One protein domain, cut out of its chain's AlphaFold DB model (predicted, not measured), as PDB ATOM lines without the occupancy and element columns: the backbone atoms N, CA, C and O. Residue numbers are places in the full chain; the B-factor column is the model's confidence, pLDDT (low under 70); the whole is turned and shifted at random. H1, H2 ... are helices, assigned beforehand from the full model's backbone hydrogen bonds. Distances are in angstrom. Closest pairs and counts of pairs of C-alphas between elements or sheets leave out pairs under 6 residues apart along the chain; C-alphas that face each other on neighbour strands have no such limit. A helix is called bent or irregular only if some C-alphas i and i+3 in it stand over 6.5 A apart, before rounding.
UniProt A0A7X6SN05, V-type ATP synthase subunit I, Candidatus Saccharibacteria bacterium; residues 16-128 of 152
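What this domain is: This is residues 16 to 128 of the 152 residues of the protein "V-type ATP synthase subunit I" of Candidatus Saccharibacteria bacterium (UniProt A0A7X6SN05). This is a long, thin helical hairpin: H2 runs most of the length, the chain turns sharply at its end, and H3 folds back side by side with H2. At the other end of H2, the shorter H1 is folded back over its first part, meeting it with residues 24 to 30 while its earlier residues slant away. The printed part has 113 residues, with three named helices in the order H1, H2, H3, no named strand, and the class all helix. It is extended, with a radius of gyration of the C-alphas of 24.9 A, and a rod in outline, spanning 82 by 33 by 14 A.

How they stand to each other: Start at H1, residues 16 to 31, and go on to H2, residues 35 to 82. H1 touches H2 with residues 24 to 30 alone, and H2 touches H1 with residues 37 to 46 alone. Look at the closest C-alphas of the two, those of Gly 29 and Lys 38, which are 4.4 A apart. The lines of H1 and H2 stand at a steep tilt of 46 degrees, opposite ways. Further along, residues 47 to 53 of H2 stand free. Past the next turn comes H3, residues 87 to 128, which touches H2 and forms a helical hairpin with it. Their closest C-alphas are those of Gly 80 and Phe 93, 4.8 A apart. H2 and H3 run opposite ways at a shallow tilt of 16 degrees. H1 and H3 are apart. Along the backbones, the O i to N i+4 pairs within hydrogen-bond range are 10 of 12 in H1, 40 of 44 in H2 and 33 of 38 in H3.

Where its parts are: Find C-alpha 16 at (272.707, 189.837, 160.435); from there H1 runs 25.3 A to C-alpha 31. H1 is irregular: C-alphas 28 and 31 are 7.6 A apart. Go on to C-alpha 35 at (286.962, 191.511, 179.356), where H2 begins its 68.2 A to C-alpha 82. H3 begins at C-alpha 87 and ends 59.6 A away at C-alpha 128, at (255.363, 196.964, 187.849). H3 is neither bent nor irregular, but only just: C-alphas 122 and 125 are 6.2 A apart.

The domain as a whole: The two C-alphas farthest apart are those of Pro 33 and Phe 87, at 82.5 A. The first and last printed C-alphas, of Val 16 and Phe 128, are 33.2 A apart. The printed part has no cut, and the links from H1 to H2 and from H2 to H3 are both tight, with 3 and 4 residues. In the B-factor column you will find a mean pLDDT of 78.1 for the printed part, with 30 residues under 70: residue 21, residues 23 to 46, residue 84 and residues 125 to 128.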
ATOM      1  N   VAL A  16     273.416 188.758 159.730       80.81
ATOM      2  CA  VAL A  16     272.707 189.837 160.435       80.81
ATOM      3  C   VAL A  16     272.504 189.487 161.913       80.81
ATOM      4  O   VAL A  16     272.681 190.352 162.769       80.81
ATOM      5  N   ALA A  17     272.215 188.223 162.238       73.81
ATOM      6  CA  ALA A  17     272.098 187.764 163.623       73.81
ATOM      7  C   ALA A  17     273.436 187.859 164.381       73.81
ATOM      8  O   ALA A  17     273.474 188.350 165.509       73.81
ATOM      9  N   ILE A  18     274.541 187.457 163.745       76.44
ATOM     10  CA  ILE A  18     275.890 187.553 164.324       76.44
ATOM     11  C   ILE A  18     276.312 189.018 164.483       76.44
ATOM     12  O   ILE A  18     276.834 189.393 165.533       76.44
ATOM     13  N   ALA A  19     276.048 189.867 163.487       80.12
ATOM     14  CA  ALA A  19     276.332 191.298 163.563       80.12
ATOM     15  C   ALA A  19     275.511 191.991 164.664       80.12
ATOM     16  O   ALA A  19     276.054 192.804 165.410       80.12
ATOM     17  N   GLY A  20     274.232 191.632 164.821       70.12
ATOM     18  CA  GLY A  20     273.373 192.120 165.902       70.12
ATOM     19  C   GLY A  20     273.856 191.674 167.285       70.12
ATOM     20  O   GLY A  20     273.946 192.494 168.199       70.12
ATOM     21  N   ALA A  21     274.251 190.407 167.432       67.81
ATOM     22  CA  ALA A  21     274.840 189.893 168.669       67.81
ATOM     23  C   ALA A  21     276.168 190.595 169.005       67.81
ATOM     24  O   ALA A  21     276.378 191.010 170.144       67.81
ATOM     25  N   ALA A  22     277.039 190.804 168.014       70.25
ATOM     26  CA  ALA A  22     278.303 191.517 168.187       70.25
ATOM     27  C   ALA A  22     278.090 192.994 168.558       70.25
ATOM     28  O   ALA A  22     278.746 193.499 169.469       70.25
ATOM     29  N   ALA A  23     277.142 193.675 167.908       69.69
ATOM     30  CA  ALA A  23     276.781 195.053 168.225       69.69
ATOM     31  C   ALA A  23     276.263 195.185 169.665       69.69
ATOM     32  O   ALA A  23     276.688 196.099 170.371       69.69
ATOM     33  N   LEU A  24     275.416 194.256 170.128       65.94
ATOM     34  CA  LEU A  24     274.906 194.230 171.504       65.94
ATOM     35  C   LEU A  24     276.018 194.001 172.531       65.94
ATOM     36  O   LEU A  24     276.087 194.721 173.526       65.94
ATOM     37  N   VAL A  25     276.928 193.059 172.276       68.81
ATOM     38  CA  VAL A  25     278.077 192.794 173.158       68.81
ATOM     39  C   VAL A  25     279.013 194.009 173.231       68.81
ATOM     40  O   VAL A  25     279.480 194.366 174.314       68.81
ATOM     41  N   LEU A  26     279.253 194.688 172.104       64.69
ATOM     42  CA  LEU A  26     280.128 195.863 172.040       64.69
ATOM     43  C   LEU A  26     279.509 197.119 172.672       64.69
ATOM     44  O   LEU A  26     280.226 197.885 173.315       64.69
ATOM     45  N   THR A  27     278.198 197.341 172.525       66.75
ATOM     46  CA  THR A  27     277.525 198.535 173.075       66.75
ATOM     47  C   THR A  27     277.148 198.403 174.551       66.75
ATOM     48  O   THR A  27     277.201 199.401 175.269       66.75
ATOM     49  N   GLN A  28     276.828 197.199 175.041       55.25
ATOM     50  CA  GLN A  28     276.377 196.986 176.428       55.25
ATOM     51  C   GLN A  28     277.525 196.764 177.433       55.25
ATOM     52  O   GLN A  28     277.330 196.907 178.635       55.25
ATOM     53  N   GLY A  29     278.752 196.490 176.974       53.78
ATOM     54  CA  GLY A  29     279.933 196.279 177.830       53.78
ATOM     55  C   GLY A  29     280.621 197.552 178.354       53.78
ATOM     56  O   GLY A  29     281.762 197.482 178.811       53.78
ATOM     57  N   ARG A  30     279.995 198.733 178.260       53.81
ATOM     58  CA  ARG A  30     280.651 200.013 178.599       53.81
ATOM     59  C   ARG A  30     280.846 200.241 180.107       53.81
ATOM     60  O   ARG A  30     281.695 201.046 180.472       53.81
ATOM     61  N   SER A  31     280.119 199.540 180.979       50.38
ATOM     62  CA  SER A  31     280.125 199.796 182.430       50.38
ATOM     63  C   SER A  31     281.085 198.929 183.262       50.38
ATOM     64  O   SER A  31     281.117 199.100 184.477       50.38
ATOM     65  N   SER A  32     281.889 198.034 182.664       45.19
ATOM     66  CA  SER A  32     282.830 197.193 183.427       45.19
ATOM     67  C   SER A  32     284.233 197.109 182.789       45.19
ATOM     68  O   SER A  32     284.343 196.877 181.580       45.19
ATOM     69  N   PRO A  33     285.324 197.301 183.563       52.62
ATOM     70  CA  PRO A  33     286.693 197.386 183.043       52.62
ATOM     71  C   PRO A  33     287.347 196.033 182.695       52.62
ATOM     72  O   PRO A  33     288.464 196.028 182.184       52.62
ATOM     73  N   SER A  34     286.688 194.886 182.913       57.03
ATOM     74  CA  SER A  34     287.249 193.549 182.648       57.03
ATOM     75  C   SER A  34     286.581 192.837 181.456       57.03
ATOM     76  O   SER A  34     285.358 192.800 181.327       57.03
ATOM     77  N   ILE A  35     287.394 192.242 180.571       62.84
ATOM     78  CA  ILE A  35     286.962 191.511 179.356       62.84
ATOM     79  C   ILE A  35     285.940 190.388 179.664       62.84
ATOM     80  O   ILE A  35     284.936 190.308 178.952       62.84
ATOM     81  N   PRO A  36     286.086 189.589 180.746       66.50
ATOM     82  CA  PRO A  36     285.068 188.610 181.143       66.50
ATOM     83  C   PRO A  36     283.755 189.265 181.593       66.50
ATOM     84  O   PRO A  36     282.678 188.760 181.287       66.50
ATOM     85  N   GLY A  37     283.827 190.424 182.258       61.19
ATOM     86  CA  GLY A  37     282.657 191.196 182.682       61.19
ATOM     87  C   GLY A  37     281.861 191.774 181.510       61.19
ATOM     88  O   GLY A  37     280.638 191.855 181.587       61.19
ATOM     89  N   LYS A  38     282.521 192.105 180.392       64.56
ATOM     90  CA  LYS A  38     281.854 192.565 179.159       64.56
ATOM     91  C   LYS A  38     281.102 191.445 178.444       64.56
ATOM     92  O   LYS A  38     279.995 191.673 177.969       64.56
ATOM     93  N   ILE A  39     281.668 190.238 178.404       64.38
ATOM     94  CA  ILE A  39     281.002 189.064 177.816       64.38
ATOM     95  C   ILE A  39     279.844 188.601 178.711       64.38
ATOM     96  O   ILE A  39     278.755 188.343 178.208       64.38
ATOM     97  N   MET A  40     280.037 188.579 180.032       63.75
ATOM     98  CA  MET A  40     278.979 188.258 180.999       63.75
ATOM     99  C   MET A  40     277.847 189.300 180.973       63.75
ATOM    100  O   MET A  40     276.674 188.938 181.002       63.75
ATOM    101  N   GLY A  41     278.177 190.592 180.852       63.06
ATOM    102  CA  GLY A  41     277.202 191.674 180.685       63.06
ATOM    103  C   GLY A  41     276.475 191.633 179.336       63.06
ATOM    104  O   GLY A  41     275.278 191.899 179.279       63.06
ATOM    105  N   GLY A  42     277.163 191.228 178.263       65.69
ATOM    106  CA  GLY A  42     276.563 190.970 176.950       65.69
ATOM    107  C   GLY A  42     275.624 189.757 176.942       65.69
ATOM    108  O   GLY A  42     274.553 189.807 176.349       65.69
ATOM    109  N   LEU A  43     275.973 188.683 177.655       68.19
ATOM    110  CA  LEU A  43     275.083 187.537 177.879       68.19
ATOM    111  C   LEU A  43     273.878 187.918 178.750       68.19
ATOM    112  O   LEU A  43     272.758 187.506 178.457       68.19
ATOM    113  N   GLY A  44     274.082 188.744 179.778       67.75
ATOM    114  CA  GLY A  44     273.004 189.273 180.614       67.75
ATOM    115  C   GLY A  44     272.037 190.176 179.843       67.75
ATOM    116  O   GLY A  44     270.825 190.072 180.022       67.75
ATOM    117  N   SER A  45     272.537 191.016 178.932       65.44
ATOM    118  CA  SER A  45     271.688 191.857 178.077       65.44
ATOM    119  C   SER A  45     270.945 191.044 177.011       65.44
ATOM    120  O   SER A  45     269.768 191.305 176.763       65.44
ATOM    121  N   LEU A  46     271.569 189.997 176.456       69.00
ATOM    122  CA  LEU A  46     270.890 189.007 175.611       69.00
ATOM    123  C   LEU A  46     269.782 188.270 176.373       69.00
ATOM    124  O   LEU A  46     268.702 188.063 175.821       69.00
ATOM    125  N   TYR A  47     270.008 187.926 177.642       71.75
ATOM    126  CA  TYR A  47     268.985 187.321 178.495       71.75
ATOM    127  C   TYR A  47     267.826 188.290 178.766       71.75
ATOM    128  O   TYR A  47     266.665 187.900 178.673       71.75
ATOM    129  N   GLY A  48     268.119 189.574 179.000       72.38
ATOM    130  CA  GLY A  48     267.101 190.620 179.129       72.38
ATOM    131  C   GLY A  48     266.236 190.765 177.873       72.38
ATOM    132  O   GLY A  48     265.011 190.777 177.968       72.38
ATOM    133  N   ILE A  49     266.853 190.800 176.686       74.12
ATOM    134  CA  ILE A  49     266.143 190.853 175.394       74.12
ATOM    135  C   ILE A  49     265.331 189.571 175.157       74.12
ATOM    136  O   ILE A  49     264.185 189.643 174.715       74.12
ATOM    137  N   SER A  50     265.889 188.404 175.492       77.12
ATOM    138  CA  SER A  50     265.176 187.124 175.430       77.12
ATOM    139  C   SER A  50     263.958 187.106 176.359       77.12
ATOM    140  O   SER A  50     262.915 186.590 175.962       77.12
ATOM    141  N   GLY A  51     264.048 187.740 177.532       76.38
ATOM    142  CA  GLY A  51     262.924 187.965 178.439       76.38
ATOM    143  C   GLY A  51     261.798 188.771 177.787       76.38
ATOM    144  O   GLY A  51     260.666 188.302 177.747       76.38
ATOM    145  N   TYR A  52     262.105 189.911 177.156       77.50
ATOM    146  CA  TYR A  52     261.100 190.703 176.425       77.50
ATOM    147  C   TYR A  52     260.452 189.937 175.263       77.50
ATOM    148  O   TYR A  52     259.246 190.058 175.019       77.50
ATOM    149  N   PHE A  53     261.239 189.130 174.551       79.88
ATOM    150  CA  PHE A  53     260.707 188.218 173.540       79.88
ATOM    151  C   PHE A  53     259.798 187.150 174.164       79.88
ATOM    152  O   PHE A  53     258.747 186.859 173.599       79.88
ATOM    153  N   SER A  54     260.155 186.602 175.328       80.19
ATOM    154  CA  SER A  54     259.340 185.631 176.070       80.19
ATOM    155  C   SER A  54     257.995 186.220 176.496       80.19
ATOM    156  O   SER A  54     256.956 185.588 176.294       80.19
ATOM    157  N   ASP A  55     257.994 187.465 176.975       82.94
ATOM    158  CA  ASP A  55     256.764 188.177 177.321       82.94
ATOM    159  C   ASP A  55     255.890 188.375 176.081       82.94
ATOM    160  O   ASP A  55     254.716 188.018 176.084       82.94
ATOM    161  N   THR A  56     256.475 188.840 174.973       82.88
ATOM    162  CA  THR A  56     255.761 189.027 173.696       82.88
ATOM    163  C   THR A  56     255.166 187.715 173.179       82.88
ATOM    164  O   THR A  56     254.013 187.672 172.742       82.88
ATOM    165  N   LEU A  57     255.917 186.614 173.271       84.88
ATOM    166  CA  LEU A  57     255.431 185.281 172.919       84.88
ATOM    167  C   LEU A  57     254.272 184.841 173.813       84.88
ATOM    168  O   LEU A  57     253.397 184.116 173.344       84.88
ATOM    169  N   SER A  58     254.195 185.288 175.062       83.75
ATOM    170  CA  SER A  58     253.071 184.935 175.925       83.75
ATOM    171  C   SER A  58     251.761 185.653 175.547       83.75
ATOM    172  O   SER A  58     250.688 185.052 175.669       83.75
ATOM    173  N   TYR A  59     251.828 186.849 174.943       84.75
ATOM    174  CA  TYR A  59     250.665 187.534 174.341       84.75
ATOM    175  C   TYR A  59     250.114 186.829 173.094       84.75
ATOM    176  O   TYR A  59     248.920 186.950 172.801       84.75
ATOM    177  N   SER A  60     250.915 185.998 172.413       87.62
ATOM    178  CA  SER A  60     250.431 185.169 171.294       87.62
ATOM    179  C   SER A  60     249.293 184.217 171.695       87.62
ATOM    180  O   SER A  60     248.490 183.810 170.854       87.62
ATOM    181  N   ARG A  61     249.149 183.920 172.995       86.19
ATOM    182  CA  ARG A  61     248.066 183.093 173.543       86.19
ATOM    183  C   ARG A  61     246.675 183.667 173.263       86.19
ATOM    184  O   ARG A  61     245.753 182.903 172.993       86.19
ATOM    185  N   LEU A  62     246.516 184.992 173.305       87.19
ATOM    186  CA  LEU A  62     245.232 185.643 173.018       87.19
ATOM    187  C   LEU A  62     244.844 185.477 171.543       87.19
ATOM    188  O   LEU A  62     243.700 185.151 171.231       87.19
ATOM    189  N   MET A  63     245.822 185.617 170.644       88.50
ATOM    190  CA  MET A  63     245.640 185.355 169.215       88.50
ATOM    191  C   MET A  63     245.263 183.888 168.964       88.50
ATOM    192  O   MET A  63     244.317 183.609 168.226       88.50
ATOM    193  N   ALA A  64     245.965 182.951 169.607       89.75
ATOM    194  CA  ALA A  64     245.692 181.522 169.486       89.75
ATOM    195  C   ALA A  64     244.266 181.164 169.939       89.75
ATOM    196  O   ALA A  64     243.585 180.401 169.257       89.75
ATOM    197  N   LEU A  65     243.780 181.752 171.035       89.19
ATOM    198  CA  LEU A  65     242.417 181.528 171.521       89.19
ATOM    199  C   LEU A  65     241.347 181.993 170.513       89.19
ATOM    200  O   LEU A  65     240.367 181.279 170.274       89.19
ATOM    201  N   GLY A  66     241.535 183.163 169.894       88.88
ATOM    202  CA  GLY A  66     240.631 183.658 168.850       88.88
ATOM    203  C   GLY A  66     240.601 182.734 167.629       88.88
ATOM    204  O   GLY A  66     239.531 182.395 167.122       88.88
ATOM    205  N   LEU A  67     241.774 182.249 167.217       93.19
ATOM    206  CA  LEU A  67     241.923 181.322 166.096       93.19
ATOM    207  C   LEU A  67     241.236 179.976 166.382       93.19
ATOM    208  O   LEU A  67     240.476 179.484 165.549       93.19
ATOM    209  N   VAL A  68     241.422 179.417 167.582       92.00
ATOM    210  CA  VAL A  68     240.757 178.176 168.019       92.00
ATOM    211  C   VAL A  68     239.236 178.321 167.983       92.00
ATOM    212  O   VAL A  68     238.555 177.453 167.446       92.00
ATOM    213  N   THR A  69     238.701 179.437 168.479       91.50
ATOM    214  CA  THR A  69     237.251 179.697 168.485       91.50
ATOM    215  C   THR A  69     236.658 179.709 167.073       91.50
ATOM    216  O   THR A  69     235.576 179.157 166.844       91.50
ATOM    217  N   GLY A  70     237.376 180.306 166.115       91.44
ATOM    218  CA  GLY A  70     236.991 180.321 164.702       91.44
ATOM    219  C   GLY A  70     237.019 178.929 164.065       91.44
ATOM    220  O   GLY A  70     236.064 178.544 163.389       91.44
ATOM    221  N   ILE A  71     238.064 178.137 164.340       92.81
ATOM    222  CA  ILE A  71     238.165 176.747 163.865       92.81
ATOM    223  C   ILE A  71     237.018 175.900 164.424       92.81
ATOM    224  O   ILE A  71     236.394 175.149 163.678       92.81
ATOM    225  N   VAL A  72     236.701 176.026 165.714       91.12
ATOM    226  CA  VAL A  72     235.609 175.266 166.340       91.12
ATOM    227  C   VAL A  72     234.259 175.611 165.699       91.12
ATOM    228  O   VAL A  72     233.492 174.705 165.373       91.12
ATOM    229  N   GLY A  73     233.990 176.891 165.416       90.62
ATOM    230  CA  GLY A  73     232.800 177.304 164.656       90.62
ATOM    231  C   GLY A  73     232.745 176.681 163.254       90.62
ATOM    232  O   GLY A  73     231.704 176.175 162.828       90.62
ATOM    233  N   GLN A  74     233.881 176.624 162.555       90.06
ATOM    234  CA  GLN A  74     233.980 175.958 161.253       90.06
ATOM    235  C   GLN A  74     233.711 174.444 161.349       90.06
ATOM    236  O   GLN A  74     233.057 173.879 160.467       90.06
ATOM    237  N   VAL A  75     234.171 173.781 162.413       89.44
ATOM    238  CA  VAL A  75     233.901 172.354 162.655       89.44
ATOM    239  C   VAL A  75     232.407 172.115 162.867       89.44
ATOM    240  O   VAL A  75     231.850 171.223 162.227       89.44
ATOM    241  N   PHE A  76     231.727 172.939 163.672       86.06
ATOM    242  CA  PHE A  76     230.273 172.837 163.845       86.06
ATOM    243  C   PHE A  76     229.514 173.032 162.527       86.06
ATOM    244  O   PHE A  76     228.601 172.260 162.226       86.06
ATOM    245  N   ASN A  77     229.930 173.993 161.697       86.25
ATOM    246  CA  ASN A  77     229.343 174.201 160.370       86.25
ATOM    247  C   ASN A  77     229.575 173.004 159.436       86.25
ATOM    248  O   ASN A  77     228.679 172.613 158.687       86.25
ATOM    249  N   THR A  78     230.753 172.384 159.501       86.56
ATOM    250  CA  THR A  78     231.074 171.191 158.704       86.56
ATOM    251  C   THR A  78     230.225 169.998 159.146       86.56
ATOM    252  O   THR A  78     229.587 169.353 158.322       86.56
ATOM    253  N   ILE A  79     230.119 169.739 160.451       82.88
ATOM    254  CA  ILE A  79     229.278 168.655 160.986       82.88
ATOM    255  C   ILE A  79     227.809 168.866 160.591       82.88
ATOM    256  O   ILE A  79     227.157 167.940 160.112       82.88
ATOM    257  N   GLY A  80     227.299 170.093 160.716       76.94
ATOM    258  CA  GLY A  80     225.919 170.413 160.356       76.94
ATOM    259  C   GLY A  80     225.611 170.292 158.857       76.94
ATOM    260  O   GLY A  80     224.465 170.047 158.488       76.94
ATOM    261  N   THR A  81     226.606 170.451 157.981       76.31
ATOM    262  CA  THR A  81     226.421 170.359 156.521       76.31
ATOM    263  C   THR A  81     226.622 168.948 155.972       76.31
ATOM    264  O   THR A  81     226.024 168.613 154.948       76.31
ATOM    265  N   VAL A  82     227.418 168.119 156.653       78.25
ATOM    266  CA  VAL A  82     227.746 166.743 156.240       78.25
ATOM    267  C   VAL A  82     226.713 165.720 156.744       78.25
ATOM    268  O   VAL A  82     226.549 164.664 156.134       78.25
ATOM    269  N   ILE A  83     225.973 166.017 157.819       70.06
ATOM    270  CA  ILE A  83     224.960 165.106 158.371       70.06
ATOM    271  C   ILE A  83     223.614 165.254 157.635       70.06
ATOM    272  O   ILE A  83     222.899 166.245 157.785       70.06
ATOM    273  N   GLY A  84     223.233 164.207 156.895       64.56
ATOM    274  CA  GLY A  84     221.901 164.032 156.300       64.56
ATOM    275  C   GLY A  84     221.701 164.662 154.912       64.56
ATOM    276  O   GLY A  84     222.479 165.493 154.448       64.56
ATOM    277  N   SER A  85     220.623 164.264 154.228       72.81
ATOM    278  CA  SER A  85     220.209 164.807 152.925       72.81
ATOM    279  C   SER A  85     218.815 165.450 153.007       72.81
ATOM    280  O   SER A  85     217.949 165.024 153.771       72.81
ATOM    281  N   GLY A  86     218.595 166.525 152.242       76.88
ATOM    282  CA  GLY A  86     217.287 167.189 152.134       76.88
ATOM    283  C   GLY A  86     216.781 167.834 153.435       76.88
ATOM    284  O   GLY A  86     217.513 168.554 154.111       76.88
ATOM    285  N   PHE A  87     215.508 167.598 153.772       74.75
ATOM    286  CA  PHE A  87     214.807 168.216 154.911       74.75
ATOM    287  C   PHE A  87     215.401 167.823 156.277       74.75
ATOM    288  O   PHE A  87     215.438 168.633 157.201       74.75
ATOM    289  N   VAL A  88     215.955 166.608 156.381       74.75
ATOM    290  CA  VAL A  88     216.623 166.098 157.593       74.75
ATOM    291  C   VAL A  88     217.875 166.915 157.925       74.75
ATOM    292  O   VAL A  88     218.142 167.181 159.094       74.75
ATOM    293  N   ARG A  89     218.600 167.395 156.904       79.69
ATOM    294  CA  ARG A  89     219.776 168.257 157.086       79.69
ATOM    295  C   ARG A  89     219.403 169.573 157.761       79.69
ATOM    296  O   ARG A  89     220.081 169.994 158.686       79.69
ATOM    297  N   VAL A  90     218.306 170.205 157.342       77.81
ATOM    298  CA  VAL A  90     217.838 171.472 157.934       77.81
ATOM    299  C   VAL A  90     217.380 171.263 159.379       77.81
ATOM    300  O   VAL A  90     217.729 172.055 160.253       77.81
ATOM    301  N   LEU A  91     216.661 170.169 159.642       82.12
ATOM    302  CA  LEU A  91     216.157 169.838 160.976       82.12
ATOM    303  C   LEU A  91     217.288 169.608 161.995       82.12
ATOM    304  O   LEU A  91     217.164 170.019 163.144       82.12
ATOM    305  N   VAL A  92     218.388 168.975 161.577       77.69
ATOM    306  CA  VAL A  92     219.557 168.710 162.436       77.69
ATOM    307  C   VAL A  92     220.495 169.919 162.508       77.69
ATOM    308  O   VAL A  92     221.070 170.193 163.562       77.69
ATOM    309  N   PHE A  93     220.619 170.689 161.426       82.44
ATOM    310  CA  PHE A  93     221.491 171.861 161.363       82.44
ATOM    311  C   PHE A  93     221.078 172.958 162.345       82.44
ATOM    312  O   PHE A  93     221.933 173.492 163.038       82.44
ATOM    313  N   ILE A  94     219.784 173.277 162.446       83.88
ATOM    314  CA  ILE A  94     219.281 174.370 163.298       83.88
ATOM    315  C   ILE A  94     219.687 174.211 164.780       83.88
ATOM    316  O   ILE A  94     220.305 175.132 165.322       83.88
ATOM    317  N   PRO A  95     219.400 173.082 165.460       84.44
ATOM    318  CA  PRO A  95     219.772 172.908 166.860       84.44
ATOM    319  C   PRO A  95     221.285 172.778 167.055       84.44
ATOM    320  O   PRO A  95     221.811 173.347 168.006       84.44
ATOM    321  N   VAL A  96     222.007 172.093 166.157       84.00
ATOM    322  CA  VAL A  96     223.476 171.968 166.243       84.00
ATOM    323  C   VAL A  96     224.155 173.320 166.045       84.00
ATOM    324  O   VAL A  96     225.106 173.640 166.754       84.00
ATOM    325  N   PHE A  97     223.649 174.141 165.128       85.31
ATOM    326  CA  PHE A  97     224.144 175.488 164.899       85.31
ATOM    327  C   PHE A  97     223.920 176.358 166.133       85.31
ATOM    328  O   PHE A  97     224.875 176.946 166.637       85.31
ATOM    329  N   LEU A  98     222.690 176.399 166.653       88.25
ATOM    330  CA  LEU A  98     222.336 177.271 167.768       88.25
ATOM    331  C   LEU A  98     223.023 176.837 169.070       88.25
ATOM    332  O   LEU A  98     223.648 177.655 169.741       88.25
ATOM    333  N   PHE A  99     222.966 175.547 169.403       88.94
ATOM    334  CA  PHE A  99     223.575 175.010 170.618       88.94
ATOM    335  C   PHE A  99     225.104 174.973 170.521       88.94
ATOM    336  O   PHE A  99     225.790 175.413 171.442       88.94
ATOM    337  N   GLY A 100     225.649 174.513 169.391       87.00
ATOM    338  CA  GLY A 100     227.092 174.439 169.164       87.00
ATOM    339  C   GLY A 100     227.758 175.812 169.209       87.00
ATOM    340  O   GLY A 100     228.768 175.975 169.892       87.00
ATOM    341  N   HIS A 101     227.164 176.831 168.576       89.25
ATOM    342  CA  HIS A 101     227.695 178.195 168.650       89.25
ATOM    343  C   HIS A 101     227.494 178.831 170.027       89.25
ATOM    344  O   HIS A 101     228.392 179.536 170.483       89.25
ATOM    345  N   ALA A 102     226.378 178.567 170.717       91.38
ATOM    346  CA  ALA A 102     226.165 179.074 172.074       91.38
ATOM    347  C   ALA A 102     227.209 178.521 173.059       91.38
ATOM    348  O   ALA A 102     227.803 179.279 173.828       91.38
ATOM    349  N   VAL A 103     227.488 177.215 172.997       90.44
ATOM    350  CA  VAL A 103     228.518 176.574 173.826       90.44
ATOM    351  C   VAL A 103     229.918 177.046 173.430       90.44
ATOM    352  O   VAL A 103     230.712 177.365 174.313       90.44
ATOM    353  N   ASN A 104     230.217 177.156 172.129       91.62
ATOM    354  CA  ASN A 104     231.495 177.690 171.645       91.62
ATOM    355  C   ASN A 104     231.739 179.110 172.174       91.62
ATOM    356  O   ASN A 104     232.802 179.393 172.717       91.62
ATOM    357  N   LEU A 105     230.731 179.983 172.099       90.62
ATOM    358  CA  LEU A 105     230.816 181.344 172.624       90.62
ATOM    359  C   LEU A 105     231.057 181.351 174.139       90.62
ATOM    360  O   LEU A 105     231.911 182.096 174.617       90.62
ATOM    361  N   GLY A 106     230.345 180.503 174.887       92.12
ATOM    362  CA  GLY A 106     230.509 180.382 176.336       92.12
ATOM    363  C   GLY A 106     231.918 179.939 176.737       92.12
ATOM    364  O   GLY A 106     232.556 180.579 177.573       92.12
ATOM    365  N   ILE A 107     232.437 178.882 176.108       90.31
ATOM    366  CA  ILE A 107     233.784 178.363 176.390       90.31
ATOM    367  C   ILE A 107     234.851 179.385 175.994       90.31
ATOM    368  O   ILE A 107     235.777 179.627 176.768       90.31
ATOM    369  N   SER A 108     234.718 180.026 174.836       90.38
ATOM    370  CA  SER A 108     235.685 181.023 174.373       90.38
ATOM    371  C   SER A 108     235.689 182.288 175.221       90.38
ATOM    372  O   SER A 108     236.762 182.833 175.479       90.38
ATOM    373  N   ALA A 109     234.531 182.729 175.720       89.94
ATOM    374  CA  ALA A 109     234.446 183.853 176.649       89.94
ATOM    375  C   ALA A 109     235.128 183.531 177.990       89.94
ATOM    376  O   ALA A 109     235.944 184.317 178.475       89.94
ATOM    377  N   LEU A 110     234.856 182.351 178.558       90.94
ATOM    378  CA  LEU A 110     235.508 181.893 179.789       90.94
ATOM    379  C   LEU A 110     237.022 181.707 179.593       90.94
ATOM    380  O   LEU A 110     237.808 182.140 180.435       90.94
ATOM    381  N   GLY A 111     237.437 181.134 178.460       88.19
ATOM    382  CA  GLY A 111     238.840 180.974 178.074       88.19
ATOM    383  C   GLY A 111     239.568 182.312 177.921       88.19
ATOM    384  O   GLY A 111     240.696 182.464 178.396       88.19
ATOM    385  N   ALA A 112     238.910 183.309 177.322       87.56
ATOM    386  CA  ALA A 112     239.466 184.649 177.144       87.56
ATOM    387  C   ALA A 112     239.648 185.343 178.489       87.56
ATOM    388  O   ALA A 112     240.701 185.928 178.744       87.56
ATOM    389  N   TYR A 113     238.665 185.212 179.377       88.56
ATOM    390  CA  TYR A 113     238.733 185.764 180.720       88.56
ATOM    391  C   TYR A 113     239.932 185.209 181.504       88.56
ATOM    392  O   TYR A 113     240.790 185.974 181.952       88.56
ATOM    393  N   VAL A 114     240.064 183.882 181.611       90.06
ATOM    394  CA  VAL A 114     241.136 183.267 182.415       90.06
ATOM    395  C   VAL A 114     242.529 183.477 181.818       90.06
ATOM    396  O   VAL A 114     243.493 183.682 182.557       90.06
ATOM    397  N   HIS A 115     242.667 183.463 180.488       88.44
ATOM    398  CA  HIS A 115     243.961 183.704 179.849       88.44
ATOM    399  C   HIS A 115     244.407 185.156 179.973       88.44
ATOM    400  O   HIS A 115     245.576 185.389 180.275       88.44
ATOM    401  N   THR A 116     243.496 186.117 179.836       86.19
ATOM    402  CA  THR A 116     243.824 187.534 180.057       86.19
ATOM    403  C   THR A 116     244.230 187.778 181.511       86.19
ATOM    404  O   THR A 116     245.203 188.482 181.774       86.19
ATOM    405  N   ASN A 117     243.559 187.114 182.454       85.31
ATOM    406  CA  ASN A 117     243.893 187.178 183.872       85.31
ATOM    407  C   ASN A 117     245.320 186.680 184.164       85.31
ATOM    408  O   ASN A 117     246.069 187.302 184.913       85.31
ATOM    409  N   ARG A 118     245.737 185.584 183.516       86.31
ATOM    410  CA  ARG A 118     247.115 185.077 183.619       86.31
ATOM    411  C   ARG A 118     248.131 186.102 183.121       86.31
ATOM    412  O   ARG A 118     249.147 186.300 183.781       86.31
ATOM    413  N   LEU A 119     247.868 186.727 181.974       83.62
ATOM    414  CA  LEU A 119     248.746 187.763 181.432       83.62
ATOM    415  C   LEU A 119     248.866 188.952 182.395       83.62
ATOM    416  O   LEU A 119     249.976 189.398 182.679       83.62
ATOM    417  N   GLN A 120     247.757 189.414 182.979       82.56
ATOM    418  CA  GLN A 120     247.812 190.485 183.975       82.56
ATOM    419  C   GLN A 120     248.628 190.101 185.213       82.56
ATOM    420  O   GLN A 120     249.526 190.844 185.603       82.56
ATOM    421  N   TYR A 121     248.369 188.935 185.807       72.75
ATOM    422  CA  TYR A 121     249.043 188.539 187.044       72.75
ATOM    423  C   TYR A 121     250.516 188.173 186.872       72.75
ATOM    424  O   TYR A 121     251.321 188.483 187.747       72.75
ATOM    425  N   VAL A 122     250.879 187.516 185.771       73.94
ATOM    426  CA  VAL A 122     252.218 186.929 185.613       73.94
ATOM    427  C   VAL A 122     253.142 187.801 184.772       73.94
ATOM    428  O   VAL A 122     254.337 187.835 185.047       73.94
ATOM    429  N   GLU A 123     252.630 188.509 183.769       75.38
ATOM    430  CA  GLU A 123     253.471 189.264 182.825       75.38
ATOM    431  C   GLU A 123     253.412 190.771 183.067       75.38
ATOM    432  O   GLU A 123     254.415 191.460 182.896       75.38
ATOM    433  N   PHE A 124     252.254 191.294 183.479       73.19
ATOM    434  CA  PHE A 124     252.099 192.722 183.747       73.19
ATOM    435  C   PHE A 124     252.457 193.078 185.196       73.19
ATOM    436  O   PHE A 124     253.326 193.918 185.426       73.19
ATOM    437  N   PHE A 125     251.852 192.423 186.193       67.31
ATOM    438  CA  PHE A 125     252.118 192.754 187.597       67.31
ATOM    439  C   PHE A 125     253.528 192.368 188.053       67.31
ATOM    440  O   PHE A 125     254.111 193.104 188.837       67.31
ATOM    441  N   SER A 126     254.150 191.321 187.509       67.56
ATOM    442  CA  SER A 126     255.541 190.971 187.858       67.56
ATOM    443  C   SER A 126     256.577 192.043 187.487       67.56
ATOM    444  O   SER A 126     257.672 192.043 188.045       67.56
ATOM    445  N   LYS A 127     256.249 192.965 186.568       69.31
ATOM    446  CA  LYS A 127     257.150 194.036 186.117       69.31
ATOM    447  C   LYS A 127     256.946 195.379 186.813       69.31
ATOM    448  O   LYS A 127     257.880 196.172 186.863       69.31
ATOM    449  N   PHE A 128     255.739 195.650 187.307       64.75
ATOM    450  CA  PHE A 128     255.363 196.964 187.849       64.75
ATOM    451  C   PHE A 128     254.856 196.918 189.295       64.75
ATOM    452  O   PHE A 128     254.687 197.970 189.909       64.75
TER     453      PHE A 128